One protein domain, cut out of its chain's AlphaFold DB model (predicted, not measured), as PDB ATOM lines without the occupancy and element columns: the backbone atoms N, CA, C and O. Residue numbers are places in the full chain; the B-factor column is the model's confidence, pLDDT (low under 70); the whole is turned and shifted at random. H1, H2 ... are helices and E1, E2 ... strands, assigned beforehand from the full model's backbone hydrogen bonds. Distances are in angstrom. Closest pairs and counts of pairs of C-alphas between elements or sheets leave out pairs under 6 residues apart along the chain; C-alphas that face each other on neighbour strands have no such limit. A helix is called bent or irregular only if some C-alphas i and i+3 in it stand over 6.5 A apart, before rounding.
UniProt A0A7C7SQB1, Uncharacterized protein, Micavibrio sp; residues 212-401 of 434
ATOM      1  N   GLU A 212     -11.117  29.701  -2.820       89.56
ATOM      2  CA  GLU A 212     -10.506  30.862  -2.168       89.56
ATOM      3  C   GLU A 212     -11.357  32.119  -2.398       89.56
ATOM      4  O   GLU A 212     -11.737  32.783  -1.436       89.56
ATOM      5  N   GLU A 213     -11.738  32.395  -3.648       90.75
ATOM      6  CA  GLU A 213     -12.636  33.498  -4.006       90.75
ATOM      7  C   GLU A 213     -14.020  33.334  -3.354       90.75
ATOM      8  O   GLU A 213     -14.605  34.291  -2.850       90.75
ATOM      9  N   MET A 214     -14.540  32.105  -3.305       94.50
ATOM     10  CA  MET A 214     -15.803  31.798  -2.630       94.50
ATOM     11  C   MET A 214     -15.716  32.024  -1.113       94.50
ATOM     12  O   MET A 214     -16.642  32.573  -0.519       94.50
ATOM     13  N   ALA A 215     -14.613  31.631  -0.474       95.50
ATOM     14  CA  ALA A 215     -14.399  31.828   0.955       95.50
ATOM     15  C   ALA A 215     -14.227  33.313   1.307       95.50
ATOM     16  O   ALA A 215     -14.775  33.759   2.315       95.50
ATOM     17  N   GLN A 216     -13.537  34.085   0.460       94.56
ATOM     18  CA  GLN A 216     -13.460  35.547   0.563       94.56
ATOM     19  C   GLN A 216     -14.853  36.170   0.556       94.56
ATOM     20  O   GLN A 216     -15.212  36.862   1.509       94.56
ATOM     21  N   GLN A 217     -15.676  35.828  -0.439       95.62
ATOM     22  CA  GLN A 217     -17.047  36.325  -0.529       95.62
ATOM     23  C   GLN A 217     -17.881  35.953   0.707       95.62
ATOM     24  O   GLN A 217     -18.643  36.773   1.217       95.62
ATOM     25  N   ILE A 218     -17.736  34.725   1.217       97.12
ATOM     26  CA  ILE A 218     -18.433  34.277   2.430       97.12
ATOM     27  C   ILE A 218     -18.047  35.143   3.630       97.12
ATOM     28  O   ILE A 218     -18.939  35.568   4.368       97.12
ATOM     29  N   VAL A 219     -16.753  35.410   3.824       97.06
ATOM     30  CA  VAL A 219     -16.267  36.264   4.916       97.06
ATOM     31  C   VAL A 219     -16.807  37.682   4.769       97.06
ATOM     32  O   VAL A 219     -17.318  38.230   5.741       97.06
ATOM     33  N   GLU A 220     -16.736  38.265   3.574       95.56
ATOM     34  CA  GLU A 220     -17.187  39.635   3.315       95.56
ATOM     35  C   GLU A 220     -18.690  39.812   3.567       95.56
ATOM     36  O   GLU A 220     -19.095  40.739   4.269       95.56
ATOM     37  N   GLU A 221     -19.526  38.898   3.072       95.06
ATOM     38  CA  GLU A 221     -20.986  38.993   3.209       95.06
ATOM     39  C   GLU A 221     -21.508  38.623   4.605       95.06
ATOM     40  O   GLU A 221     -22.646  38.958   4.949       95.06
ATOM     41  N   ASN A 222     -20.723  37.890   5.401       96.81
ATOM     42  CA  ASN A 222     -21.191  37.297   6.658       96.81
ATOM     43  C   ASN A 222     -20.297  37.614   7.860       96.81
ATOM     44  O   ASN A 222     -20.455  36.969   8.894       96.81
ATOM     45  N   ARG A 223     -19.393  38.601   7.763       96.31
ATOM     46  CA  ARG A 223     -18.403  38.909   8.811       96.31
ATOM     47  C   ARG A 223     -19.025  39.056  10.196       96.31
ATOM     48  O   ARG A 223     -18.564  38.412  11.129       96.31
ATOM     49  N   GLU A 224     -20.092  39.843  10.311       96.81
ATOM     50  CA  GLU A 224     -20.813  40.063  11.570       96.81
ATOM     51  C   GLU A 224     -21.368  38.747  12.135       96.81
ATOM     52  O   GLU A 224     -21.022  38.357  13.247       96.81
ATOM     53  N   ALA A 225     -22.128  37.992  11.331       97.44
ATOM     54  CA  ALA A 225     -22.684  36.701  11.739       97.44
ATOM     55  C   ALA A 225     -21.597  35.678  12.115       97.44
ATOM     56  O   ALA A 225     -21.798  34.887  13.036       97.44
ATOM     57  N   ILE A 226     -20.452  35.695  11.421       97.81
ATOM     58  CA  ILE A 226     -19.276  34.874  11.740       97.81
ATOM     59  C   ILE A 226     -18.752  35.248  13.126       97.81
ATOM     60  O   ILE A 226     -18.625  34.373  13.980       97.81
ATOM     61  N   THR A 227     -18.501  36.534  13.374       96.12
ATOM     62  CA  THR A 227     -17.937  37.008  14.645       96.12
ATOM     63  C   THR A 227     -18.895  36.890  15.830       96.12
ATOM     64  O   THR A 227     -18.440  36.727  16.957       96.12
ATOM     65  N   GLU A 228     -20.208  36.917  15.591       95.88
ATOM     66  CA  GLU A 228     -21.247  36.712  16.611       95.88
ATOM     67  C   GLU A 228     -21.564  35.230  16.881       95.88
ATOM     68  O   GLU A 228     -22.436  34.923  17.693       95.88
ATOM     69  N   GLY A 229     -20.925  34.294  16.170       95.62
ATOM     70  CA  GLY A 229     -21.213  32.862  16.300       95.62
ATOM     71  C   GLY A 229     -22.569  32.429  15.718       95.62
ATOM     72  O   GLY A 229     -23.005  31.297  15.945       95.62
ATOM     73  N   LYS A 230     -23.222  33.293  14.929       97.69
ATOM     74  CA  LYS A 230     -24.513  33.059  14.252       97.69
ATOM     75  C   LYS A 230     -24.363  32.629  12.790       97.69
ATOM     76  O   LYS A 230     -25.324  32.683  12.026       97.69
ATOM     77  N   PHE A 231     -23.170  32.228  12.368       98.50
ATOM     78  CA  PHE A 231     -22.904  31.727  11.022       98.50
ATOM     79  C   PHE A 231     -22.779  30.205  11.008       98.50
ATOM     80  O   PHE A 231     -22.159  29.621  11.900       98.50
ATOM     81  N   ARG A 232     -23.346  29.561   9.988       98.50
ATOM     82  CA  ARG A 232     -23.226  28.119   9.750       98.50
ATOM     83  C   ARG A 232     -22.977  27.843   8.272       98.50
ATOM     84  O   ARG A 232     -23.522  28.532   7.413       98.50
ATOM     85  N   ILE A 233     -22.194  26.815   7.967       98.50
ATOM     86  CA  ILE A 233     -21.861  26.434   6.587       98.50
ATOM     87  C   ILE A 233     -21.945  24.923   6.400       98.50
ATOM     88  O   ILE A 233     -21.612  24.161   7.302       98.50
ATOM     89  N   GLY A 234     -22.402  24.472   5.238       97.12
ATOM     90  CA  GLY A 234     -22.610  23.050   5.014       97.12
ATOM     91  C   GLY A 234     -22.848  22.685   3.565       97.12
ATOM     92  O   GLY A 234     -23.115  23.542   2.725       97.12
ATOM     93  N   ALA A 235     -22.761  21.391   3.278       94.31
ATOM     94  CA  ALA A 235     -23.044  20.859   1.953       94.31
ATOM     95  C   ALA A 235     -24.536  20.502   1.809       94.31
ATOM     96  O   ALA A 235     -25.161  20.040   2.776       94.31
ATOM     97  N   PRO A 236     -25.130  20.676   0.615       93.81
ATOM     98  CA  PRO A 236     -26.533  20.344   0.380       93.81
ATOM     99  C   PRO A 236     -26.801  18.835   0.320       93.81
ATOM    100  O   PRO A 236     -27.970  18.443   0.375       93.81
ATOM    101  N   ASP A 237     -25.773  17.999   0.189       89.56
ATOM    102  CA  ASP A 237     -25.845  16.541   0.260       89.56
ATOM    103  C   ASP A 237     -24.477  15.913   0.618       89.56
ATOM    104  O   ASP A 237     -23.533  16.603   1.007       89.56
ATOM    105  N   GLY A 238     -24.394  14.578   0.570       85.12
ATOM    106  CA  GLY A 238     -23.145  13.830   0.732       85.12
ATOM    107  C   GLY A 238     -22.654  13.662   2.171       85.12
ATOM    108  O   GLY A 238     -21.588  13.075   2.378       85.12
ATOM    109  N   TRP A 239     -23.410  14.152   3.161       88.31
ATOM    110  CA  TRP A 239     -23.020  14.099   4.575       88.31
ATOM    111  C   TRP A 239     -23.128  12.710   5.210       88.31
ATOM    112  O   TRP A 239     -22.556  12.452   6.265       88.31
ATOM    113  N   ASP A 240     -23.827  11.787   4.554       80.06
ATOM    114  CA  ASP A 240     -23.862  10.365   4.897       80.06
ATOM    115  C   ASP A 240     -22.478   9.699   4.847       80.06
ATOM    116  O   ASP A 240     -22.289   8.652   5.458       80.06
ATOM    117  N   LYS A 241     -21.509  10.332   4.176       79.06
ATOM    118  CA  LYS A 241     -20.124   9.866   4.029       79.06
ATOM    119  C   LYS A 241     -19.130  10.647   4.895       79.06
ATOM    120  O   LYS A 241     -17.943  10.679   4.586       79.06
ATOM    121  N   LYS A 242     -19.593  11.325   5.951       75.81
ATOM    122  CA  LYS A 242     -18.717  12.133   6.822       75.81
ATOM    123  C   LYS A 242     -17.680  11.320   7.590       75.81
ATOM    124  O   LYS A 242     -16.592  11.824   7.842       75.81
ATOM    125  N   ASP A 243     -18.038  10.086   7.927       76.19
ATOM    126  CA  ASP A 243     -17.197   9.161   8.685       76.19
ATOM    127  C   ASP A 243     -16.384   8.238   7.754       76.19
ATOM    128  O   ASP A 243     -15.649   7.376   8.227       76.19
ATOM    129  N   ASP A 244     -16.508   8.414   6.431       73.81
ATOM    130  CA  ASP A 244     -15.636   7.752   5.464       73.81
ATOM    131  C   ASP A 244     -14.199   8.267   5.678       73.81
ATOM    132  O   ASP A 244     -13.988   9.486   5.617       73.81
ATOM    133  N   PRO A 245     -13.206   7.388   5.923       58.59
ATOM    134  CA  PRO A 245     -11.812   7.784   6.118       58.59
ATOM    135  C   PRO A 245     -11.263   8.639   4.975       58.59
ATOM    136  O   PRO A 245     -10.358   9.449   5.174       58.59
ATOM    137  N   GLU A 246     -11.808   8.464   3.773       64.62
ATOM    138  CA  GLU A 246     -11.390   9.203   2.593       64.62
ATOM    139  C   GLU A 246     -12.068  10.573   2.458       64.62
ATOM    140  O   GLU A 246     -11.553  11.398   1.703       64.62
ATOM    141  N   LYS A 247     -13.154  10.811   3.215       60.78
ATOM    142  CA  LYS A 247     -14.076  11.961   3.189       60.78
ATOM    143  C   LYS A 247     -14.631  12.283   1.791       60.78
ATOM    144  O   LYS A 247     -13.930  12.326   0.786       60.78
ATOM    145  N   ASN A 248     -15.924  12.597   1.700       79.19
ATOM    146  CA  ASN A 248     -16.491  13.085   0.438       79.19
ATOM    147  C   ASN A 248     -16.008  14.522   0.125       79.19
ATOM    148  O   ASN A 248     -15.875  15.344   1.034       79.19
ATOM    149  N   GLU A 249     -15.801  14.846  -1.157       83.00
ATOM    150  CA  GLU A 249     -15.341  16.161  -1.646       83.00
ATOM    151  C   GLU A 249     -16.211  17.316  -1.133       83.00
ATOM    152  O   GLU A 249     -15.688  18.374  -0.788       83.00
ATOM    153  N   ALA A 250     -17.521  17.094  -0.990       86.50
ATOM    154  CA  ALA A 250     -18.450  18.069  -0.421       86.50
ATOM    155  C   ALA A 250     -18.042  18.525   0.996       86.50
ATOM    156  O   ALA A 250     -18.090  19.712   1.314       86.50
ATOM    157  N   ILE A 251     -17.574  17.601   1.838       88.81
ATOM    158  CA  ILE A 251     -17.160  17.885   3.220       88.81
ATOM    159  C   ILE A 251     -15.790  18.553   3.234       88.81
ATOM    160  O   ILE A 251     -15.594  19.531   3.952       88.81
ATOM    161  N   ILE A 252     -14.861  18.066   2.406       89.19
ATOM    162  CA  ILE A 252     -13.521  18.653   2.255       89.19
ATOM    163  C   ILE A 252     -13.632  20.120   1.819       89.19
ATOM    164  O   ILE A 252     -12.917  20.977   2.336       89.19
ATOM    165  N   ARG A 253     -14.556  20.428   0.904       91.00
ATOM    166  CA  ARG A 253     -14.822  21.792   0.433       91.00
ATOM    167  C   ARG A 253     -15.279  22.704   1.569       91.00
ATOM    168  O   ARG A 253     -14.731  23.790   1.726       91.00
ATOM    169  N   VAL A 254     -16.226  22.249   2.390       94.56
ATOM    170  CA  VAL A 254     -16.695  23.006   3.560       94.56
ATOM    171  C   VAL A 254     -15.570  23.195   4.584       94.56
ATOM    172  O   VAL A 254     -15.350  24.316   5.034       94.56
ATOM    173  N   GLN A 255     -14.805  22.142   4.895       93.88
ATOM    174  CA  GLN A 255     -13.676  22.204   5.836       93.88
ATOM    175  C   GLN A 255     -12.630  23.237   5.413       93.88
ATOM    176  O   GLN A 255     -12.198  24.045   6.230       93.88
ATOM    177  N   ARG A 256     -12.288  23.286   4.125       93.56
ATOM    178  CA  ARG A 256     -11.348  24.275   3.581       93.56
ATOM    179  C   ARG A 256     -11.850  25.716   3.694       93.56
ATOM    180  O   ARG A 256     -11.042  26.619   3.888       93.56
ATOM    181  N   VAL A 257     -13.161  25.956   3.609       96.19
ATOM    182  CA  VAL A 257     -13.716  27.293   3.891       96.19
ATOM    183  C   VAL A 257     -13.610  27.616   5.379       96.19
ATOM    184  O   VAL A 257     -13.238  28.736   5.719       96.19
ATOM    185  N   CYS A 258     -13.865  26.657   6.272       96.75
ATOM    186  CA  CYS A 258     -13.660  26.856   7.710       96.75
ATOM    187  C   CYS A 258     -12.193  27.192   8.028       96.75
ATOM    188  O   CYS A 258     -11.933  28.137   8.771       96.75
ATOM    189  N   GLU A 259     -11.239  26.480   7.421       96.75
ATOM    190  CA  GLU A 259      -9.803  26.775   7.516       96.75
ATOM    191  C   GLU A 259      -9.478  28.178   6.992       96.75
ATOM    192  O   GLU A 259      -8.733  28.922   7.630       96.75
ATOM    193  N   TYR A 260     -10.060  28.569   5.856       96.38
ATOM    194  CA  TYR A 260      -9.892  29.916   5.319       96.38
ATOM    195  C   TYR A 260     -10.391  30.979   6.304       96.38
ATOM    196  O   TYR A 260      -9.657  31.925   6.593       96.38
ATOM    197  N   ILE A 261     -11.606  30.826   6.839       97.00
ATOM    198  CA  ILE A 261     -12.192  31.764   7.805       97.00
ATOM    199  C   ILE A 261     -11.310  31.852   9.053       97.00
ATOM    200  O   ILE A 261     -10.952  32.954   9.461       97.00
ATOM    201  N   PHE A 262     -10.911  30.715   9.625       97.06
ATOM    202  CA  PHE A 262     -10.045  30.665  10.804       97.06
ATOM    203  C   PHE A 262      -8.735  31.438  10.584       97.06
ATOM    204  O   PHE A 262      -8.340  32.251  11.418       97.06
ATOM    205  N   ASN A 263      -8.093  31.243   9.431       95.88
ATOM    206  CA  ASN A 263      -6.814  31.880   9.116       95.88
ATOM    207  C   ASN A 263      -6.932  33.373   8.765       95.88
ATOM    208  O   ASN A 263      -5.952  34.103   8.907       95.88
ATOM    209  N   ASN A 264      -8.098  33.835   8.300       95.75
ATOM    210  CA  ASN A 264      -8.271  35.192   7.761       95.75
ATOM    211  C   ASN A 264      -9.207  36.091   8.586       95.75
ATOM    212  O   ASN A 264      -9.313  37.282   8.295       95.75
ATOM    213  N   VAL A 265      -9.863  35.568   9.626       96.56
ATOM    214  CA  VAL A 265     -10.697  36.340  10.559       96.56
ATOM    215  C   VAL A 265     -10.055  36.298  11.953       96.56
ATOM    216  O   VAL A 265     -10.259  35.331  12.690       96.56
ATOM    217  N   PRO A 266      -9.273  37.326  12.347       95.06
ATOM    218  CA  PRO A 266      -8.516  37.333  13.604       95.06
ATOM    219  C   PRO A 266      -9.364  37.143  14.866       95.06
ATOM    220  O   PRO A 266      -8.873  36.677  15.889       95.06
ATOM    221  N   GLU A 267     -10.631  37.539  14.826       95.94
ATOM    222  CA  GLU A 267     -11.582  37.332  15.914       95.94
ATOM    223  C   GLU A 267     -11.860  35.843  16.155       95.94
ATOM    224  O   GLU A 267     -12.038  35.451  17.305       95.94
ATOM    225  N   ILE A 268     -11.847  35.020  15.101       96.44
ATOM    226  CA  ILE A 268     -12.088  33.576  15.178       96.44
ATOM    227  C   ILE A 268     -10.846  32.842  15.681       96.44
ATOM    228  O   ILE A 268     -10.950  32.055  16.618       96.44
ATOM    229  N   SER A 269      -9.660  33.142  15.148       92.31
ATOM    230  CA  SER A 269      -8.411  32.497  15.595       92.31
ATOM    231  C   SER A 269      -8.002  32.837  17.033       92.31
ATOM    232  O   SER A 269      -7.121  32.190  17.587       92.31
ATOM    233  N   ARG A 270      -8.638  33.832  17.665       93.81
ATOM    234  CA  ARG A 270      -8.504  34.105  19.108       93.81
ATOM    235  C   ARG A 270      -9.494  33.328  19.977       93.81
ATOM    236  O   ARG A 270      -9.271  33.234  21.179       93.81
ATOM    237  N   GLN A 271     -10.598  32.854  19.402       93.88
ATOM    238  CA  GLN A 271     -11.668  32.151  20.119       93.88
ATOM    239  C   GLN A 271     -11.516  30.629  20.065       93.88
ATOM    240  O   GLN A 271     -11.988  29.944  20.967       93.88
ATOM    241  N   TYR A 272     -10.869  30.111  19.023       95.50
ATOM    242  CA  TYR A 272     -10.687  28.682  18.790       95.50
ATOM    243  C   TYR A 272      -9.200  28.337  18.733       95.50
ATOM    244  O   TYR A 272      -8.407  29.112  18.200       95.50
ATOM    245  N   GLU A 273      -8.828  27.170  19.258       93.50
ATOM    246  CA  GLU A 273      -7.435  26.705  19.256       93.50
ATOM    247  C   GLU A 273      -6.995  26.278  17.853       93.50
ATOM    248  O   GLU A 273      -5.908  26.642  17.397       93.50
ATOM    249  N   THR A 274      -7.855  25.544  17.141       96.12
ATOM    250  CA  THR A 274      -7.578  25.072  15.784       96.12
ATOM    251  C   THR A 274      -8.736  25.327  14.820       96.12
ATOM    252  O   THR A 274      -9.900  25.491  15.201       96.12
ATOM    253  N   ALA A 275      -8.429  25.298  13.520       93.50
ATOM    254  CA  ALA A 275      -9.445  25.333  12.472       93.50
ATOM    255  C   ALA A 275     -10.415  24.138  12.542       93.50
ATOM    256  O   ALA A 275     -11.568  24.275  12.138       93.50
ATOM    257  N   ALA A 276      -9.965  22.985  13.054       93.69
ATOM    258  CA  ALA A 276     -10.811  21.808  13.231       93.69
ATOM    259  C   ALA A 276     -11.866  22.050  14.320       93.69
ATOM    260  O   ALA A 276     -13.049  21.832  14.062       93.69
ATOM    261  N   ASP A 277     -11.463  22.608  15.467       93.69
ATOM    262  CA  ASP A 277     -12.391  22.957  16.554       93.69
ATOM    263  C   ASP A 277     -13.427  23.975  16.075       93.69
ATOM    264  O   ASP A 277     -14.623  23.848  16.340       93.69
ATOM    265  N   TYR A 278     -12.986  24.978  15.311       95.69
ATOM    266  CA  TYR A 278     -13.895  25.943  14.703       95.69
ATOM    267  C   TYR A 278     -14.893  25.265  13.753       95.69
ATOM    268  O   TYR A 278     -16.102  25.483  13.853       95.69
ATOM    269  N   ALA A 279     -14.398  24.405  12.861       94.75
ATOM    270  CA  ALA A 279     -15.209  23.694  11.881       94.75
ATOM    271  C   ALA A 279     -16.291  22.820  12.541       94.75
ATOM    272  O   ALA A 279     -17.443  22.866  12.113       94.75
ATOM    273  N   GLU A 280     -15.967  22.091  13.614       91.94
ATOM    274  CA  GLU A 280     -16.933  21.271  14.364       91.94
ATOM    275  C   GLU A 280     -18.108  22.084  14.929       91.94
ATOM    276  O   GLU A 280     -19.227  21.577  15.015       91.94
ATOM    277  N   ASN A 281     -17.881  23.357  15.260       92.88
ATOM    278  CA  ASN A 281     -18.898  24.235  15.838       92.88
ATOM    279  C   ASN A 281     -19.823  24.887  14.800       92.88
ATOM    280  O   ASN A 281     -20.966  25.225  15.126       92.88
ATOM    281  N   ILE A 282     -19.350  25.094  13.566       95.69
ATOM    282  CA  ILE A 282     -20.099  25.854  12.551       95.69
ATOM    283  C   ILE A 282     -20.615  25.015  11.382       95.69
ATOM    284  O   ILE A 282     -21.457  25.493  10.613       95.69
ATOM    285  N   MET A 283     -20.117  23.791  11.220       96.25
ATOM    286  CA  MET A 283     -20.509  22.938  10.107       96.25
ATOM    287  C   MET A 283     -21.894  22.326  10.322       96.25
ATOM    288  O   MET A 283     -22.219  21.810  11.389       96.25
ATOM    289  N   PHE A 284     -22.695  22.320   9.260       96.12
ATOM    290  CA  PHE A 284     -23.905  21.512   9.167       96.12
ATOM    291  C   PHE A 284     -23.849  20.606   7.942       96.12
ATOM    292  O   PHE A 284     -23.071  20.818   7.014       96.12
ATOM    293  N   GLY A 285     -24.717  19.605   7.927       93.62
ATOM    294  CA  GLY A 285     -24.718  18.584   6.898       93.62
ATOM    295  C   GLY A 285     -26.087  18.061   6.561       93.62
ATOM    296  O   GLY A 285     -26.925  17.916   7.446       93.62
ATOM    297  N   ILE A 286     -26.316  17.721   5.298       94.12
ATOM    298  CA  ILE A 286     -27.600  17.182   4.862       94.12
ATOM    299  C   ILE A 286     -27.396  15.794   4.270       94.12
ATOM    300  O   ILE A 286     -26.597  15.585   3.359       94.12
ATOM    301  N   LYS A 287     -28.154  14.828   4.790       91.94
ATOM    302  CA  LYS A 287     -28.277  13.494   4.207       91.94
ATOM    303  C   LYS A 287     -29.566  13.417   3.412       91.94
ATOM    304  O   LYS A 287     -30.661  13.616   3.947       91.94
ATOM    305  N   LYS A 288     -29.420  13.062   2.140       86.62
ATOM    306  CA  LYS A 288     -30.530  12.737   1.248       86.62
ATOM    307  C   LYS A 288     -30.518  11.256   0.937       86.62
ATOM    308  O   LYS A 288     -29.458  10.646   0.853       86.62
ATOM    309  N   VAL A 289     -31.698  10.690   0.741       80.69
ATOM    310  CA  VAL A 289     -31.840   9.348   0.169       80.69
ATOM    311  C   VAL A 289     -32.718   9.437  -1.062       80.69
ATOM    312  O   VAL A 289     -33.598  10.294  -1.144       80.69
ATOM    313  N   ARG A 290     -32.465   8.564  -2.032       69.88
ATOM    314  CA  ARG A 290     -33.368   8.370  -3.161       69.88
ATOM    315  C   ARG A 290     -34.431   7.379  -2.720       69.88
ATOM    316  O   ARG A 290     -34.102   6.250  -2.369       69.88
ATOM    317  N   GLU A 291     -35.679   7.814  -2.690       65.25
ATOM    318  CA  GLU A 291     -36.794   6.900  -2.462       65.25
ATOM    319  C   GLU A 291     -37.194   6.286  -3.801       65.25
ATOM    320  O   GLU A 291     -37.279   6.995  -4.809       65.25
ATOM    321  N   ALA A 292     -37.368   4.960  -3.823       54.41
ATOM    322  CA  ALA A 292     -37.788   4.243  -5.020       54.41
ATOM    323  C   ALA A 292     -39.084   4.868  -5.560       54.41
ATOM    324  O   ALA A 292     -39.958   5.250  -4.776       54.41
ATOM    325  N   PRO A 293     -39.218   5.020  -6.883       52.97
ATOM    326  CA  PRO A 293     -40.381   5.683  -7.431       52.97
ATOM    327  C   PRO A 293     -41.645   4.862  -7.196       52.97
ATOM    328  O   PRO A 293     -41.654   3.642  -7.348       52.97
ATOM    329  N   TYR A 294     -42.746   5.553  -6.924       40.56
ATOM    330  CA  TYR A 294     -44.067   5.010  -7.200       40.56
ATOM    331  C   TYR A 294     -44.320   5.188  -8.707       40.56
ATOM    332  O   TYR A 294     -44.273   6.309  -9.206       40.56
ATOM    333  N   GLN A 295     -44.539   4.088  -9.436       42.56
ATOM    334  CA  GLN A 295     -45.017   4.083 -10.832       42.56
ATOM    335  C   GLN A 295     -44.109   4.762 -11.889       42.56
ATOM    336  O   GLN A 295     -44.547   5.627 -12.640       42.56
ATOM    337  N   GLY A 296     -42.844   4.341 -12.012       47.81
ATOM    338  CA  GLY A 296     -42.052   4.592 -13.234       47.81
ATOM    339  C   GLY A 296     -41.450   5.995 -13.414       47.81
ATOM    340  O   GLY A 296     -40.860   6.268 -14.456       47.81
ATOM    341  N   ALA A 297     -41.542   6.881 -12.418       48.00
ATOM    342  CA  ALA A 297     -40.761   8.122 -12.391       48.00
ATOM    343  C   ALA A 297     -39.294   7.854 -11.974       48.00
ATOM    344  O   ALA A 297     -39.024   6.855 -11.322       48.00
ATOM    345  N   PRO A 298     -38.312   8.717 -12.279       54.78
ATOM    346  CA  PRO A 298     -36.993   8.615 -11.656       54.78
ATOM    347  C   PRO A 298     -37.081   8.884 -10.140       54.78
ATOM    348  O   PRO A 298     -37.780   9.802  -9.706       54.78
ATOM    349  N   ALA A 299     -36.360   8.092  -9.337       61.97
ATOM    350  CA  ALA A 299     -36.281   8.246  -7.881       61.97
ATOM    351  C   ALA A 299     -35.850   9.675  -7.502       61.97
ATOM    352  O   ALA A 299     -34.758  10.121  -7.872       61.97
ATOM    353  N   LYS A 300     -36.689  10.403  -6.753       66.12
ATOM    354  CA  LYS A 300     -36.368  11.769  -6.317       66.12
ATOM    355  C   LYS A 300     -35.567  11.722  -5.011       66.12
ATOM    356  O   LYS A 300     -35.954  10.996  -4.093       66.12
ATOM    357  N   PRO A 301     -34.458  12.474  -4.894       74.25
ATOM    358  CA  PRO A 301     -33.775  12.616  -3.620       74.25
ATOM    359  C   PRO A 301     -34.668  13.395  -2.648       74.25
ATOM    360  O   PRO A 301     -35.272  14.400  -3.027       74.25
ATOM    361  N   VAL A 302     -34.735  12.921  -1.405       82.69
ATOM    362  CA  VAL A 302     -35.484  13.531  -0.300       82.69
ATOM    363  C   VAL A 302     -34.543  13.719   0.884       82.69
ATOM    364  O   VAL A 302     -33.754  12.826   1.209       82.69
ATOM    365  N   VAL A 303     -34.620  14.880   1.540       87.44
ATOM    366  CA  VAL A 303     -33.878  15.149   2.780       87.44
ATOM    367  C   VAL A 303     -34.384  14.223   3.881       87.44
ATOM    368  O   VAL A 303     -35.564  14.238   4.222       87.44
ATOM    369  N   LYS A 304     -33.480  13.422   4.447       88.62
ATOM    370  CA  LYS A 304     -33.781  12.527   5.572       88.62
ATOM    371  C   LYS A 304     -33.304  13.066   6.899       88.62
ATOM    372  O   LYS A 304     -33.949  12.821   7.911       88.62
ATOM    373  N   GLN A 305     -32.162  13.740   6.900       92.00
ATOM    374  CA  GLN A 305     -31.533  14.160   8.138       92.00
ATOM    375  C   GLN A 305     -30.698  15.416   7.922       92.00
ATOM    376  O   GLN A 305     -29.972  15.526   6.931       92.00
ATOM    377  N   LEU A 306     -30.806  16.330   8.885       95.00
ATOM    378  CA  LEU A 306     -29.919  17.468   9.074       95.00
ATOM    379  C   LEU A 306     -28.977  17.156  10.246       95.00
ATOM    380  O   LEU A 306     -29.415  16.661  11.283       95.00
ATOM    381  N   PHE A 307     -27.694  17.443  10.066       93.50
ATOM    382  CA  PHE A 307     -26.643  17.349  11.074       93.50
ATOM    383  C   PHE A 307     -26.159  18.755  11.424       93.50
ATOM    384  O   PHE A 307     -26.019  19.581  10.525       93.50
ATOM    385  N   GLY A 308     -25.853  18.999  12.699       92.75
ATOM    386  CA  GLY A 308     -25.446  20.316  13.201       92.75
ATOM    387  C   GLY A 308     -26.629  21.212  13.586       92.75
ATOM    388  O   GLY A 308     -27.770  20.983  13.183       92.75
ATOM    389  N   THR A 309     -26.354  22.236  14.397       95.06
ATOM    390  CA  THR A 309     -27.365  23.184  14.892       95.06
ATOM    391  C   THR A 309     -27.372  24.445  14.042       95.06
ATOM    392  O   THR A 309     -26.346  25.116  13.924       95.06
ATOM    393  N   VAL A 310     -28.541  24.786  13.494       98.12
ATOM    394  CA  VAL A 310     -28.717  25.910  12.553       98.12
ATOM    395  C   VAL A 310     -29.717  26.965  13.019       98.12
ATOM    396  O   VAL A 310     -29.902  27.977  12.344       98.12
ATOM    397  N   LYS A 311     -30.368  26.736  14.163       98.06
ATOM    398  CA  LYS A 311     -31.390  27.632  14.703       98.06
ATOM    399  C   LYS A 311     -30.828  29.044  14.900       98.06
ATOM    400  O   LYS A 311     -29.723  29.202  15.412       98.06
ATOM    401  N   ASP A 312     -31.588  30.042  14.459       98.00
ATOM    402  CA  ASP A 312     -31.282  31.474  14.526       98.00
ATOM    403  C   ASP A 312     -29.965  31.878  13.827       98.00
ATOM    404  O   ASP A 312     -29.458  32.983  14.017       98.00
ATOM    405  N   CYS A 313     -29.418  31.005  12.968       98.56
ATOM    406  CA  CYS A 313     -28.159  31.236  12.261       98.56
ATOM    407  C   CYS A 313     -28.361  31.606  10.785       98.56
ATOM    408  O   CYS A 313     -29.267  31.117  10.101       98.56
ATOM    409  N   CYS A 314     -27.453  32.429  10.263       98.38
ATOM    410  CA  CYS A 314     -27.243  32.612   8.834       98.38
ATOM    411  C   CYS A 314     -26.506  31.392   8.271       98.38
ATOM    412  O   CYS A 314     -25.343  31.159   8.602       98.38
ATOM    413  N   CYS A 315     -27.183  30.625   7.420       98.69
ATOM    414  CA  CYS A 315     -26.649  29.398   6.840       98.69
ATOM    415  C   CYS A 315     -26.175  29.621   5.400       98.69
ATOM    416  O   CYS A 315     -26.884  30.234   4.603       98.69
ATOM    417  N   VAL A 316     -25.014  29.074   5.046       98.69
ATOM    418  CA  VAL A 316     -24.515  29.020   3.666       98.69
ATOM    419  C   VAL A 316     -24.426  27.568   3.208       98.69
ATOM    420  O   VAL A 316     -23.709  26.763   3.799       98.69
ATOM    421  N   LEU A 317     -25.152  27.240   2.141       98.44
ATOM    422  CA  LEU A 317     -24.966  26.003   1.390       98.44
ATOM    423  C   LEU A 317     -23.795  26.173   0.422       98.44
ATOM    424  O   LEU A 317     -23.782  27.128  -0.351       98.44
ATOM    425  N   LEU A 318     -22.843  25.248   0.448       97.00
ATOM    426  CA  LEU A 318     -21.668  25.248  -0.416       97.00
ATOM    427  C   LEU A 318     -21.631  23.974  -1.262       97.00
ATOM    428  O   LEU A 318     -21.630  22.874  -0.711       97.00
ATOM    429  N   ASP A 319     -21.558  24.119  -2.583       94.25
ATOM    430  CA  ASP A 319     -21.534  22.981  -3.508       94.25
ATOM    431  C   ASP A 319     -20.602  23.208  -4.710       94.25
ATOM    432  O   ASP A 319     -20.216  24.341  -4.999       94.25
ATOM    433  N   ASP A 320     -20.218  22.149  -5.426       92.00
ATOM    434  CA  ASP A 320     -19.484  22.301  -6.691       92.00
ATOM    435  C   ASP A 320     -20.413  22.661  -7.835       92.00
ATOM    436  O   ASP A 320     -20.009  23.439  -8.688       92.00
ATOM    437  N   LEU A 321     -21.638  22.134  -7.871       91.38
ATOM    438  CA  LEU A 321     -22.513  22.290  -9.025       91.38
ATOM    439  C   LEU A 321     -23.981  22.416  -8.623       91.38
ATOM    440  O   LEU A 321     -24.554  21.532  -7.994       91.38
ATOM    441  N   ALA A 322     -24.639  23.455  -9.131       91.69
ATOM    442  CA  ALA A 322     -26.091  23.499  -9.228       91.69
ATOM    443  C   ALA A 322     -26.529  23.133 -10.651       91.69
ATOM    444  O   ALA A 322     -26.252  23.856 -11.597       91.69
ATOM    445  N   ASP A 323     -27.249  22.027 -10.816       87.56
ATOM    446  CA  ASP A 323     -27.800  21.639 -12.122       87.56
ATOM    447  C   ASP A 323     -29.242  22.158 -12.282       87.56
ATOM    448  O   ASP A 323     -29.476  23.261 -12.786       87.56
ATOM    449  N   SER A 324     -30.210  21.421 -11.724       87.62
ATOM    450  CA  SER A 324     -31.617  21.834 -11.618       87.62
ATOM    451  C   SER A 324     -31.907  22.738 -10.417       87.62
ATOM    452  O   SER A 324     -32.996  23.295 -10.304       87.62
ATOM    453  N   GLY A 325     -30.966  22.828  -9.471       89.12
ATOM    454  CA  GLY A 325     -31.147  23.538  -8.204       89.12
ATOM    455  C   GLY A 325     -31.979  22.804  -7.150       89.12
ATOM    456  O   GLY A 325     -32.026  23.252  -6.007       89.12
ATOM    457  N   GLY A 326     -32.581  21.655  -7.481       91.31
ATOM    458  CA  GLY A 326     -33.448  20.914  -6.558       91.31
ATOM    459  C   GLY A 326     -32.744  20.495  -5.265       91.31
ATOM    460  O   GLY A 326     -33.337  20.553  -4.189       91.31
ATOM    461  N   SER A 327     -31.456  20.138  -5.341       91.69
ATOM    462  CA  SER A 327     -30.680  19.843  -4.136       91.69
ATOM    463  C   SER A 327     -30.552  21.059  -3.220       91.69
ATOM    464  O   SER A 327     -30.733  20.910  -2.014       91.69
ATOM    465  N   LEU A 328     -30.287  22.247  -3.767       95.69
ATOM    466  CA  LEU A 328     -30.147  23.467  -2.977       95.69
ATOM    467  C   LEU A 328     -31.472  23.861  -2.325       95.69
ATOM    468  O   LEU A 328     -31.505  24.100  -1.123       95.69
ATOM    469  N   THR A 329     -32.569  23.879  -3.083       96.69
ATOM    470  CA  THR A 329     -33.868  24.351  -2.580       96.69
ATOM    471  C   THR A 329     -34.450  23.423  -1.518       96.69
ATOM    472  O   THR A 329     -34.891  23.902  -0.478       96.69
ATOM    473  N   GLN A 330     -34.373  22.100  -1.701       95.62
ATOM    474  CA  GLN A 330     -34.784  21.141  -0.666       95.62
ATOM    475  C   GLN A 330     -33.977  21.307   0.625       95.62
ATOM    476  O   GLN A 330     -34.526  21.244   1.725       95.62
ATOM    477  N   SER A 331     -32.671  21.521   0.482       96.69
ATOM    478  CA  SER A 331     -31.764  21.732   1.603       96.69
ATOM    479  C   SER A 331     -32.049  23.051   2.320       96.69
ATOM    480  O   SER A 331     -32.136  23.067   3.544       96.69
ATOM    481  N   GLY A 332     -32.288  24.134   1.577       97.88
ATOM    482  CA  GLY A 332     -32.695  25.423   2.132       97.88
ATOM    483  C   GLY A 332     -34.012  25.337   2.899       97.88
ATOM    484  O   GLY A 332     -34.090  25.775   4.044       97.88
ATOM    485  N   THR A 333     -35.012  24.656   2.336       97.69
ATOM    486  CA  THR A 333     -36.280  24.370   3.019       97.69
ATOM    487  C   THR A 333     -36.070  23.604   4.327       97.69
ATOM    488  O   THR A 333     -36.667  23.956   5.344       97.69
ATOM    489  N   ALA A 334     -35.218  22.574   4.335       97.31
ATOM    490  CA  ALA A 334     -34.925  21.805   5.544       97.31
ATOM    491  C   ALA A 334     -34.234  22.653   6.627       97.31
ATOM    492  O   ALA A 334     -34.585  22.549   7.799       97.31
ATOM    493  N   LEU A 335     -33.298  23.523   6.236       98.50
ATOM    494  CA  LEU A 335     -32.606  24.437   7.150       98.50
ATOM    495  C   LEU A 335     -33.559  25.461   7.772       98.50
ATOM    496  O   LEU A 335     -33.521  25.682   8.981       98.50
ATOM    497  N   LEU A 336     -34.438  26.062   6.968       98.44
ATOM    498  CA  LEU A 336     -35.418  27.028   7.462       98.44
ATOM    499  C   LEU A 336     -36.406  26.371   8.432       98.44
ATOM    500  O   LEU A 336     -36.652  26.921   9.501       98.44
ATOM    501  N   LYS A 337     -36.894  25.162   8.120       97.25
ATOM    502  CA  LYS A 337     -37.742  24.373   9.033       97.25
ATOM    503  C   LYS A 337     -37.033  23.992  10.336       97.25
ATOM    504  O   LYS A 337     -37.689  23.819  11.355       97.25
ATOM    505  N   ALA A 338     -35.705  23.886  10.318       97.44
ATOM    506  CA  ALA A 338     -34.883  23.692  11.510       97.44
ATOM    507  C   ALA A 338     -34.575  25.003  12.269       97.44
ATOM    508  O   ALA A 338     -33.816  24.991  13.240       97.44
ATOM    509  N   GLY A 339     -35.162  26.129  11.850       97.62
ATOM    510  CA  GLY A 339     -35.064  27.422  12.522       97.62
ATOM    511  C   GLY A 339     -33.957  28.336  12.002       97.62
ATOM    512  O   GLY A 339     -33.614  29.289  12.694       97.62
ATOM    513  N   ALA A 340     -33.369  28.081  10.828       98.38
ATOM    514  CA  ALA A 340     -32.367  28.987  10.266       98.38
ATOM    515  C   ALA A 340     -32.924  30.411  10.054       98.38
ATOM    516  O   ALA A 340     -34.038  30.612   9.550       98.38
ATOM    517  N   ALA A 341     -32.113  31.418  10.390       97.75
ATOM    518  CA  ALA A 341     -32.480  32.826  10.242       97.75
ATOM    519  C   ALA A 341     -32.520  33.255   8.771       97.75
ATOM    520  O   ALA A 341     -33.366  34.056   8.391       97.75
ATOM    521  N   ARG A 342     -31.641  32.707   7.928       97.62
ATOM    522  CA  ARG A 342     -31.681  32.811   6.459       97.62
ATOM    523  C   ARG A 342     -30.761  31.760   5.847       97.62
ATOM    524  O   ARG A 342     -29.832  31.306   6.514       97.62
ATOM    525  N   VAL A 343     -30.985  31.421   4.582       98.56
ATOM    526  CA  VAL A 343     -30.131  30.488   3.836       98.56
ATOM    527  C   VAL A 343     -29.640  31.156   2.560       98.56
ATOM    528  O   VAL A 343     -30.449  31.589   1.747       98.56
ATOM    529  N   ASN A 344     -28.329  31.221   2.367       98.25
ATOM    530  CA  ASN A 344     -27.696  31.591   1.103       98.25
ATOM    531  C   ASN A 344     -27.047  30.345   0.480       98.25
ATOM    532  O   ASN A 344     -26.796  29.359   1.176       98.25
ATOM    533  N   ALA A 345     -26.758  30.378  -0.817       98.06
ATOM    534  CA  ALA A 345     -26.035  29.317  -1.507       98.06
ATOM    535  C   ALA A 345     -24.867  29.885  -2.313       98.06
ATOM    536  O   ALA A 345     -25.006  30.912  -2.975       98.06
ATOM    537  N   LEU A 346     -23.741  29.183  -2.276       97.38
ATOM    538  CA  LEU A 346     -22.562  29.426  -3.089       97.38
ATOM    539  C   LEU A 346     -22.222  28.144  -3.850       97.38
ATOM    540  O   LEU A 346     -22.008  27.102  -3.230       97.38
ATOM    541  N   VAL A 347     -22.145  28.212  -5.176       95.44
ATOM    542  CA  VAL A 347     -21.764  27.058  -6.004       95.44
ATOM    543  C   VAL A 347     -20.664  27.412  -6.995       95.44
ATOM    544  O   VAL A 347     -20.609  28.539  -7.484       95.44
ATOM    545  N   CYS A 348     -19.766  26.469  -7.290       94.06
ATOM    546  CA  CYS A 348     -18.719  26.727  -8.278       94.06
ATOM    547  C   CYS A 348     -19.317  26.800  -9.689       94.06
ATOM    548  O   CYS A 348     -19.176  27.810 -10.372       94.06
ATOM    549  N   HIS A 349     -20.056  25.778 -10.095       92.06
ATOM    550  CA  HIS A 349     -20.635  25.617 -11.419       92.06
ATOM    551  C   HIS A 349     -22.167  25.765 -11.374       92.06
ATOM    552  O   HIS A 349     -22.827  25.309 -10.436       92.06
ATOM    553  N   GLY A 350     -22.753  26.349 -12.419       85.56
ATOM    554  CA  GLY A 350     -24.200  26.356 -12.666       85.56
ATOM    555  C   GLY A 350     -24.898  27.707 -12.461       85.56
ATOM    556  O   GLY A 350     -24.247  28.735 -12.352       85.56
ATOM    557  N   PRO A 351     -26.238  27.748 -12.423       87.19
ATOM    558  CA  PRO A 351     -27.169  26.695 -12.825       87.19
ATOM    559  C   PRO A 351     -26.973  26.247 -14.281       87.19
ATOM    560  O   PRO A 351     -26.481  27.019 -15.103       87.19
ATOM    561  N   ALA A 352     -27.364  25.016 -14.624       80.69
ATOM    562  CA  ALA A 352     -27.180  24.496 -15.988       80.69
ATOM    563  C   ALA A 352     -28.074  25.196 -17.031       80.69
ATOM    564  O   ALA A 352     -27.669  25.380 -18.182       80.69
ATOM    565  N   HIS A 353     -29.267  25.628 -16.611       85.44
ATOM    566  CA  HIS A 353     -30.255  26.305 -17.449       85.44
ATOM    567  C   HIS A 353     -30.846  27.525 -16.736       85.44
ATOM    568  O   HIS A 353     -30.934  27.563 -15.507       85.44
ATOM    569  N   GLU A 354     -31.339  28.486 -17.515       89.31
ATOM    570  CA  GLU A 354     -32.015  29.682 -17.003       89.31
ATOM    571  C   GLU A 354     -33.227  29.328 -16.124       89.31
ATOM    572  O   GLU A 354     -33.385  29.862 -15.029       89.31
ATOM    573  N   GLN A 355     -34.034  28.342 -16.529       90.81
ATOM    574  CA  GLN A 355     -35.165  27.876 -15.721       90.81
ATOM    575  C   GLN A 355     -34.725  27.337 -14.350       90.81
ATOM    576  O   GLN A 355     -35.417  27.544 -13.354       90.81
ATOM    577  N   SER A 356     -33.566  26.674 -14.266       91.75
ATOM    578  CA  SER A 356     -33.013  26.207 -12.990       91.75
ATOM    579  C   SER A 356     -32.686  27.381 -12.067       91.75
ATOM    580  O   SER A 356     -32.977  27.320 -10.874       91.75
ATOM    581  N   LEU A 357     -32.134  28.471 -12.612       94.38
ATOM    582  CA  LEU A 357     -31.883  29.704 -11.867       94.38
ATOM    583  C   LEU A 357     -33.186  30.304 -11.323       94.38
ATOM    584  O   LEU A 357     -33.275  30.582 -10.127       94.38
ATOM    585  N   TYR A 358     -34.217  30.419 -12.165       94.00
ATOM    586  CA  TYR A 358     -35.544  30.873 -11.738       94.00
ATOM    587  C   TYR A 358     -36.132  29.996 -10.631       94.00
ATOM    588  O   TYR A 358     -36.662  30.521  -9.652       94.00
ATOM    589  N   ASN A 359     -36.021  28.673 -10.752       93.88
ATOM    590  CA  ASN A 359     -36.529  27.739  -9.750       93.88
ATOM    591  C   ASN A 359     -35.823  27.914  -8.399       93.88
ATOM    592  O   ASN A 359     -36.478  27.869  -7.360       93.88
ATOM    593  N   ILE A 360     -34.505  28.140  -8.395       96.12
ATOM    594  CA  ILE A 360     -33.744  28.376  -7.160       96.12
ATOM    595  C   ILE A 360     -34.194  29.675  -6.484       96.12
ATOM    596  O   ILE A 360     -34.419  29.691  -5.275       96.12
ATOM    597  N   LEU A 361     -34.331  30.757  -7.254       96.62
ATOM    598  CA  LEU A 361     -34.611  32.090  -6.712       96.62
ATOM    599  C   LEU A 361     -36.074  32.292  -6.291       96.62
ATOM    600  O   LEU A 361     -36.335  33.164  -5.455       96.62
ATOM    601  N   ASN A 362     -36.998  31.488  -6.824       95.88
ATOM    602  CA  ASN A 362     -38.426  31.521  -6.490       95.88
ATOM    603  C   ASN A 362     -38.877  30.435  -5.517       95.88
ATOM    604  O   ASN A 362     -40.024  30.466  -5.089       95.88
ATOM    605  N   ALA A 363     -38.033  29.458  -5.184       96.75
ATOM    606  CA  ALA A 363     -38.436  28.421  -4.244       96.75
ATOM    607  C   ALA A 363     -38.755  29.041  -2.877       96.75
ATOM    608  O   ALA A 363     -37.901  29.701  -2.278       96.75
ATOM    609  N   THR A 364     -39.964  28.793  -2.379       97.56
ATOM    610  CA  THR A 364     -40.431  29.253  -1.072       97.56
ATOM    611  C   THR A 364     -40.812  28.088  -0.161       97.56
ATOM    612  O   THR A 364     -40.992  26.944  -0.586       97.56
ATOM    613  N   VAL A 365     -40.879  28.384   1.132       97.19
ATOM    614  CA  VAL A 365     -41.414  27.523   2.181       97.19
ATOM    615  C   VAL A 365     -42.219  28.388   3.142       97.19
ATOM    616  O   VAL A 365     -41.757  29.446   3.562       97.19
ATOM    617  N   GLU A 366     -43.409  27.926   3.502       97.25
ATOM    618  CA  GLU A 366     -44.214  28.531   4.560       97.25
ATOM    619  C   GLU A 366     -43.755  28.013   5.928       97.25
ATOM    620  O   GLU A 366     -43.607  26.801   6.132       97.25
ATOM    621  N   ILE A 367     -43.470  28.936   6.844       94.38
ATOM    622  CA  ILE A 367     -43.093  28.661   8.232       94.38
ATOM    623  C   ILE A 367     -43.841  29.664   9.096       94.38
ATOM    624  O   ILE A 367     -43.676  30.864   8.895       94.38
ATOM    625  N   ASP A 368     -44.644  29.165  10.035       92.69
ATOM    626  CA  ASP A 368     -45.461  29.984  10.936       92.69
ATOM    627  C   ASP A 368     -46.309  31.028  10.173       92.69
ATOM    628  O   ASP A 368     -46.278  32.215  10.484       92.69
ATOM    629  N   ASP A 369     -47.011  30.579   9.121       93.81
ATOM    630  CA  ASP A 369     -47.847  31.393   8.217       93.81
ATOM    631  C   ASP A 369     -47.098  32.509   7.454       93.81
ATOM    632  O   ASP A 369     -47.708  33.391   6.844       93.81
ATOM    633  N   VAL A 370     -45.761  32.477   7.452       95.06
ATOM    634  CA  VAL A 370     -44.914  33.407   6.700       95.06
ATOM    635  C   VAL A 370     -44.223  32.668   5.563       95.06
ATOM    636  O   VAL A 370     -43.460  31.721   5.773       95.06
ATOM    637  N   GLU A 371     -44.439  33.141   4.336       96.94
ATOM    638  CA  GLU A 371     -43.700  32.660   3.175       96.94
ATOM    639  C   GLU A 371     -42.249  33.159   3.221       96.94
ATOM    640  O   GLU A 371     -41.968  34.356   3.329       96.94
ATOM    641  N   ARG A 372     -41.299  32.226   3.134       97.50
ATOM    642  CA  ARG A 372     -39.863  32.510   3.156       97.50
ATOM    643  C   ARG A 372     -39.187  31.904   1.941       97.50
ATOM    644  O   ARG A 372     -39.491  30.790   1.533       97.50
ATOM    645  N   LEU A 373     -38.208  32.614   1.394       97.69
ATOM    646  CA  LEU A 373     -37.382  32.117   0.295       97.69
ATOM    647  C   LEU A 373     -36.470  30.993   0.790       97.69
ATOM    648  O   LEU A 373     -35.685  31.208   1.714       97.69
ATOM    649  N   ALA A 374     -36.521  29.830   0.139       97.81
ATOM    650  CA  ALA A 374     -35.663  28.689   0.446       97.81
ATOM    651  C   ALA A 374     -34.177  29.038   0.285       97.81
ATOM    652  O   ALA A 374     -33.354  28.571   1.067       97.81
ATOM    653  N   ILE A 375     -33.853  29.881  -0.703       98.12
ATOM    654  CA  ILE A 375     -32.519  30.442  -0.943       98.12
ATOM    655  C   ILE A 375     -32.643  31.961  -1.079       98.12
ATOM    656  O   ILE A 375     -33.183  32.482  -2.053       98.12
ATOM    657  N   ASN A 376     -32.132  32.695  -0.099       97.25
ATOM    658  CA  ASN A 376     -32.195  34.150  -0.039       97.25
ATOM    659  C   ASN A 376     -31.235  34.817  -1.038       97.25
ATOM    660  O   ASN A 376     -31.638  35.750  -1.732       97.25
ATOM    661  N   ARG A 377     -30.001  34.315  -1.152       96.75
ATOM    662  CA  ARG A 377     -28.991  34.762  -2.127       96.75
ATOM    663  C   ARG A 377     -28.312  33.559  -2.775       96.75
ATOM    664  O   ARG A 377     -27.993  32.602  -2.072       96.75
ATOM    665  N   LEU A 378     -28.084  33.622  -4.086       97.31
ATOM    666  CA  LEU A 378     -27.297  32.644  -4.837       97.31
ATOM    667  C   LEU A 378     -26.055  33.320  -5.414       97.31
ATOM    668  O   LEU A 378     -26.162  34.270  -6.182       97.31
ATOM    669  N   THR A 379     -24.891  32.784  -5.094       96.25
ATOM    670  CA  THR A 379     -23.623  33.214  -5.670       96.25
ATOM    671  C   THR A 379     -23.041  32.067  -6.482       96.25
ATOM    672  O   THR A 379     -22.979  30.933  -6.006       96.25
ATOM    673  N   VAL A 380     -22.617  32.352  -7.707       95.31
ATOM    674  CA  VAL A 380     -21.997  31.359  -8.592       95.31
ATOM    675  C   VAL A 380     -20.715  31.924  -9.171       95.31
ATOM    676  O   VAL A 380     -20.574  33.137  -9.275       95.31
ATOM    677  N   THR A 381     -19.772  31.075  -9.560       95.06
ATOM    678  CA  THR A 381     -18.615  31.527 -10.330       95.06
ATOM    679  C   THR A 381     -18.923  31.582 -11.827       95.06
ATOM    680  O   THR A 381     -19.811  30.901 -12.337       95.06
ATOM    681  N   ASN A 382     -18.134  32.352 -12.565       92.81
ATOM    682  CA  ASN A 382     -18.192  32.448 -14.023       92.81
ATOM    683  C   ASN A 382     -17.459  31.297 -14.749       92.81
ATOM    684  O   ASN A 382     -17.058  31.440 -15.904       92.81
ATOM    685  N   THR A 383     -17.297  30.138 -14.098       91.75
ATOM    686  CA  THR A 383     -16.746  28.930 -14.737       91.75
ATOM    687  C   THR A 383     -17.614  28.431 -15.891       91.75
ATOM    688  O   THR A 383     -17.090  27.790 -16.798       91.75
ATOM    689  N   MET A 384     -18.919  28.737 -15.897       87.81
ATOM    690  CA  MET A 384     -19.845  28.419 -16.988       87.81
ATOM    691  C   MET A 384     -20.268  29.692 -17.749       87.81
ATOM    692  O   MET A 384     -20.826  30.604 -17.141       87.81
ATOM    693  N   PRO A 385     -20.091  29.756 -19.084       81.25
ATOM    694  CA  PRO A 385     -20.298  30.976 -19.871       81.25
ATOM    695  C   PRO A 385     -21.718  31.552 -19.829       81.25
ATOM    696  O   PRO A 385     -21.882  32.767 -19.804       81.25
ATOM    697  N   ARG A 386     -22.754  30.702 -19.816       82.94
ATOM    698  CA  ARG A 386     -24.157  31.152 -19.927       82.94
ATOM    699  C   ARG A 386     -24.709  31.796 -18.655       82.94
ATOM    700  O   ARG A 386     -25.760  32.422 -18.719       82.94
ATOM    701  N   VAL A 387     -24.024  31.655 -17.517       85.31
ATOM    702  CA  VAL A 387     -24.514  32.161 -16.225       85.31
ATOM    703  C   VAL A 387     -24.691  33.679 -16.266       85.31
ATOM    704  O   VAL A 387     -25.691  34.185 -15.768       85.31
ATOM    705  N   GLU A 388     -23.789  34.399 -16.942       87.88
ATOM    706  CA  GLU A 388     -23.913  35.848 -17.155       87.88
ATOM    707  C   GLU A 388     -25.187  36.219 -17.917       87.88
ATOM    708  O   GLU A 388     -25.917  37.118 -17.502       87.88
ATOM    709  N   THR A 389     -25.489  35.499 -19.001       87.38
ATOM    710  CA  THR A 389     -26.712  35.706 -19.786       87.38
ATOM    711  C   THR A 389     -27.954  35.404 -18.956       87.38
ATOM    712  O   THR A 389     -28.895  36.191 -18.958       87.38
ATOM    713  N   PHE A 390     -27.946  34.304 -18.196       90.12
ATOM    714  CA  PHE A 390     -29.064  33.955 -17.321       90.12
ATOM    715  C   PHE A 390     -29.327  35.057 -16.293       90.12
ATOM    716  O   PHE A 390     -30.476  35.406 -16.052       90.12
ATOM    717  N   TYR A 391     -28.271  35.633 -15.715       90.62
ATOM    718  CA  TYR A 391     -28.387  36.696 -14.717       90.62
ATOM    719  C   TYR A 391     -28.910  37.993 -15.334       90.62
ATOM    720  O   TYR A 391     -29.781  38.632 -14.748       90.62
ATOM    721  N   ALA A 392     -28.430  38.359 -16.525       89.88
ATOM    722  CA  ALA A 392     -28.892  39.545 -17.244       89.88
ATOM    723  C   ALA A 392     -30.390  39.483 -17.594       89.88
ATOM    724  O   ALA A 392     -31.055  40.519 -17.612       89.88
ATOM    725  N   ASN A 393     -30.927  38.280 -17.821       92.62
ATOM    726  CA  ASN A 393     -32.337  38.062 -18.150       92.62
ATOM    727  C   ASN A 393     -33.274  38.051 -16.927       92.62
ATOM    728  O   ASN A 393     -34.495  38.078 -17.096       92.62
ATOM    729  N   LEU A 394     -32.746  37.992 -15.699       93.50
ATOM    730  CA  LEU A 394     -33.576  37.956 -14.494       93.50
ATOM    731  C   LEU A 394     -34.322  39.283 -14.272       93.50
ATOM    732  O   LEU A 394     -33.783  40.349 -14.560       93.50
ATOM    733  N   PRO A 395     -35.506  39.272 -13.634       94.06
ATOM    734  CA  PRO A 395     -36.120  40.483 -13.104       94.06
ATOM    735  C   PRO A 395     -35.223  41.156 -12.053       94.06
ATOM    736  O   PRO A 395     -34.573  40.483 -11.252       94.06
ATOM    737  N   GLU A 396     -35.255  42.488 -11.983       93.88
ATOM    738  CA  GLU A 396     -34.402  43.294 -11.093       93.88
ATOM    739  C   GLU A 396     -34.388  42.822  -9.613       93.88
ATOM    740  O   GLU A 396     -33.305  42.733  -9.024       93.88
ATOM    741  N   PRO A 397     -35.521  42.425  -8.982       92.88
ATOM    742  CA  PRO A 397     -35.494  41.906  -7.610       92.88
ATOM    743  C   PRO A 397     -34.689  40.612  -7.440       92.88
ATOM    744  O   PRO A 397     -34.105  40.389  -6.379       92.88
ATOM    745  N   MET A 398     -34.652  39.763  -8.467       94.81
ATOM    746  CA  MET A 398     -33.874  38.523  -8.472       94.81
ATOM    747  C   MET A 398     -32.399  38.798  -8.741       94.81
ATOM    748  O   MET A 398     -31.559  38.227  -8.051       94.81
ATOM    749  N   GLN A 399     -32.083  39.732  -9.644       94.00
ATOM    750  CA  GLN A 399     -30.700  40.145  -9.909       94.00
ATOM    751  C   GLN A 399     -29.985  40.600  -8.626       94.00
ATOM    752  O   GLN A 399     -28.870  40.166  -8.345       94.00
ATOM    753  N   ARG A 400     -30.658  41.385  -7.769       93.81
ATOM    754  CA  ARG A 400     -30.105  41.850  -6.473       93.81
ATOM    755  C   ARG A 400     -29.783  40.724  -5.480       93.81
ATOM    756  O   ARG A 400     -29.016  40.927  -4.532       93.81
ATOM    757  N   ARG A 401     -30.381  39.548  -5.677       94.94
ATOM    758  CA  ARG A 401     -30.189  38.327  -4.879       94.94
ATOM    759  C   ARG A 401     -29.208  37.351  -5.526       94.94
ATOM    760  O   ARG A 401     -29.007  36.259  -5.000       94.94
TER     761      ARG A 401
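AT A GLANCE: This is residues 212 to 401 of the 434 residues of an uncharacterized protein of Micavibrio sp (UniProt A0A7C7SQB1). What shape do these atoms make? A strongly twisted sheet of six strands curls round H5 on one face, while H1 and H2 cover the other: three layers, helices on both faces of a sheet. The E2 and E3 hairpin makes a long arm, and H6 lies beside the edge strand E8, with H7 and H8 close to H6. What is it built of? The 190 printed residues include eight named helices and eight named strands, H1 E1 H2 H3 H4 E2 E3 E4 H5 E5 H6 E6 E7 E8 H7 H8, of mixed class; the mixed sheet runs E3 E2 E1 E4 E5 E8. It is compact, with a radius of gyration of the C-alphas of 16.5 A and spans of 52 by 39 by 37 A.

IN THESE COORDINATES: Where are the first elements? H1, residues 212 to 227, begins at C-alpha 212 (-10.506, 30.862, -2.168); it is 19.4 A long and irregular, C-alphas 221 and 224 being 8.4 A apart. E1 is 231 to 235, H2 249 to 264 (22.4 A), H3 266 to 269, H4 275 to 282, E2 283 to 290 (23.5 A) and E3 301 to 307. And the rest? E4 is 314 to 321 (21.2 A), H5 326 to 337 (16.5 A), E5 342 to 349 (22.2 A), H6 354 to 362, E6 364 to 367, E7 370 to 373, E8 377 to 381, H7 387 to 392 and H8 396 to 399, ending at C-alpha 399 (-30.700, 40.145, -9.909).

HOW THE PARTS SIT: How are the strands paired? E1 is parallel to E4 (N 232 to O 314, 2.9 A) and to E2 (N 284 to O 233, 2.9 A), E4 to E5 (N 317 to O 344, 2.9 A), and E5 to E8 (N 345 to O 377, 2.8 A). The hairpins E2 and E3 (N 285 to O 307, 2.9 A) and E6 and E7 (N 365 to O 372, 2.8 A) are antiparallel. Where are the helices? H2 and H5 are on opposite faces; H2 touches H1 at Val 257 and Ala 215, C-alphas 5.4 A apart, at a steep tilt of 63 degrees. H2 and H3 touch only at the corner, H4 grazes the sheet, and H8 is near H6. Are their backbones regular? In H2, H4, H5, H6 and H7 every O i to N i+4 pair is within hydrogen-bond range, in H1 10 of 12; H3 and H8 are too short.

THE WHOLE: How large is it? The C-alphas of Arg 270 and Gln 295, the two farthest apart, are 56.0 A apart. Is anything broken or unsure? The printed part has no cut; the link from E1 to H2 is long, and pLDDT is under 70 at residues 245 to 247 and 290 to 300.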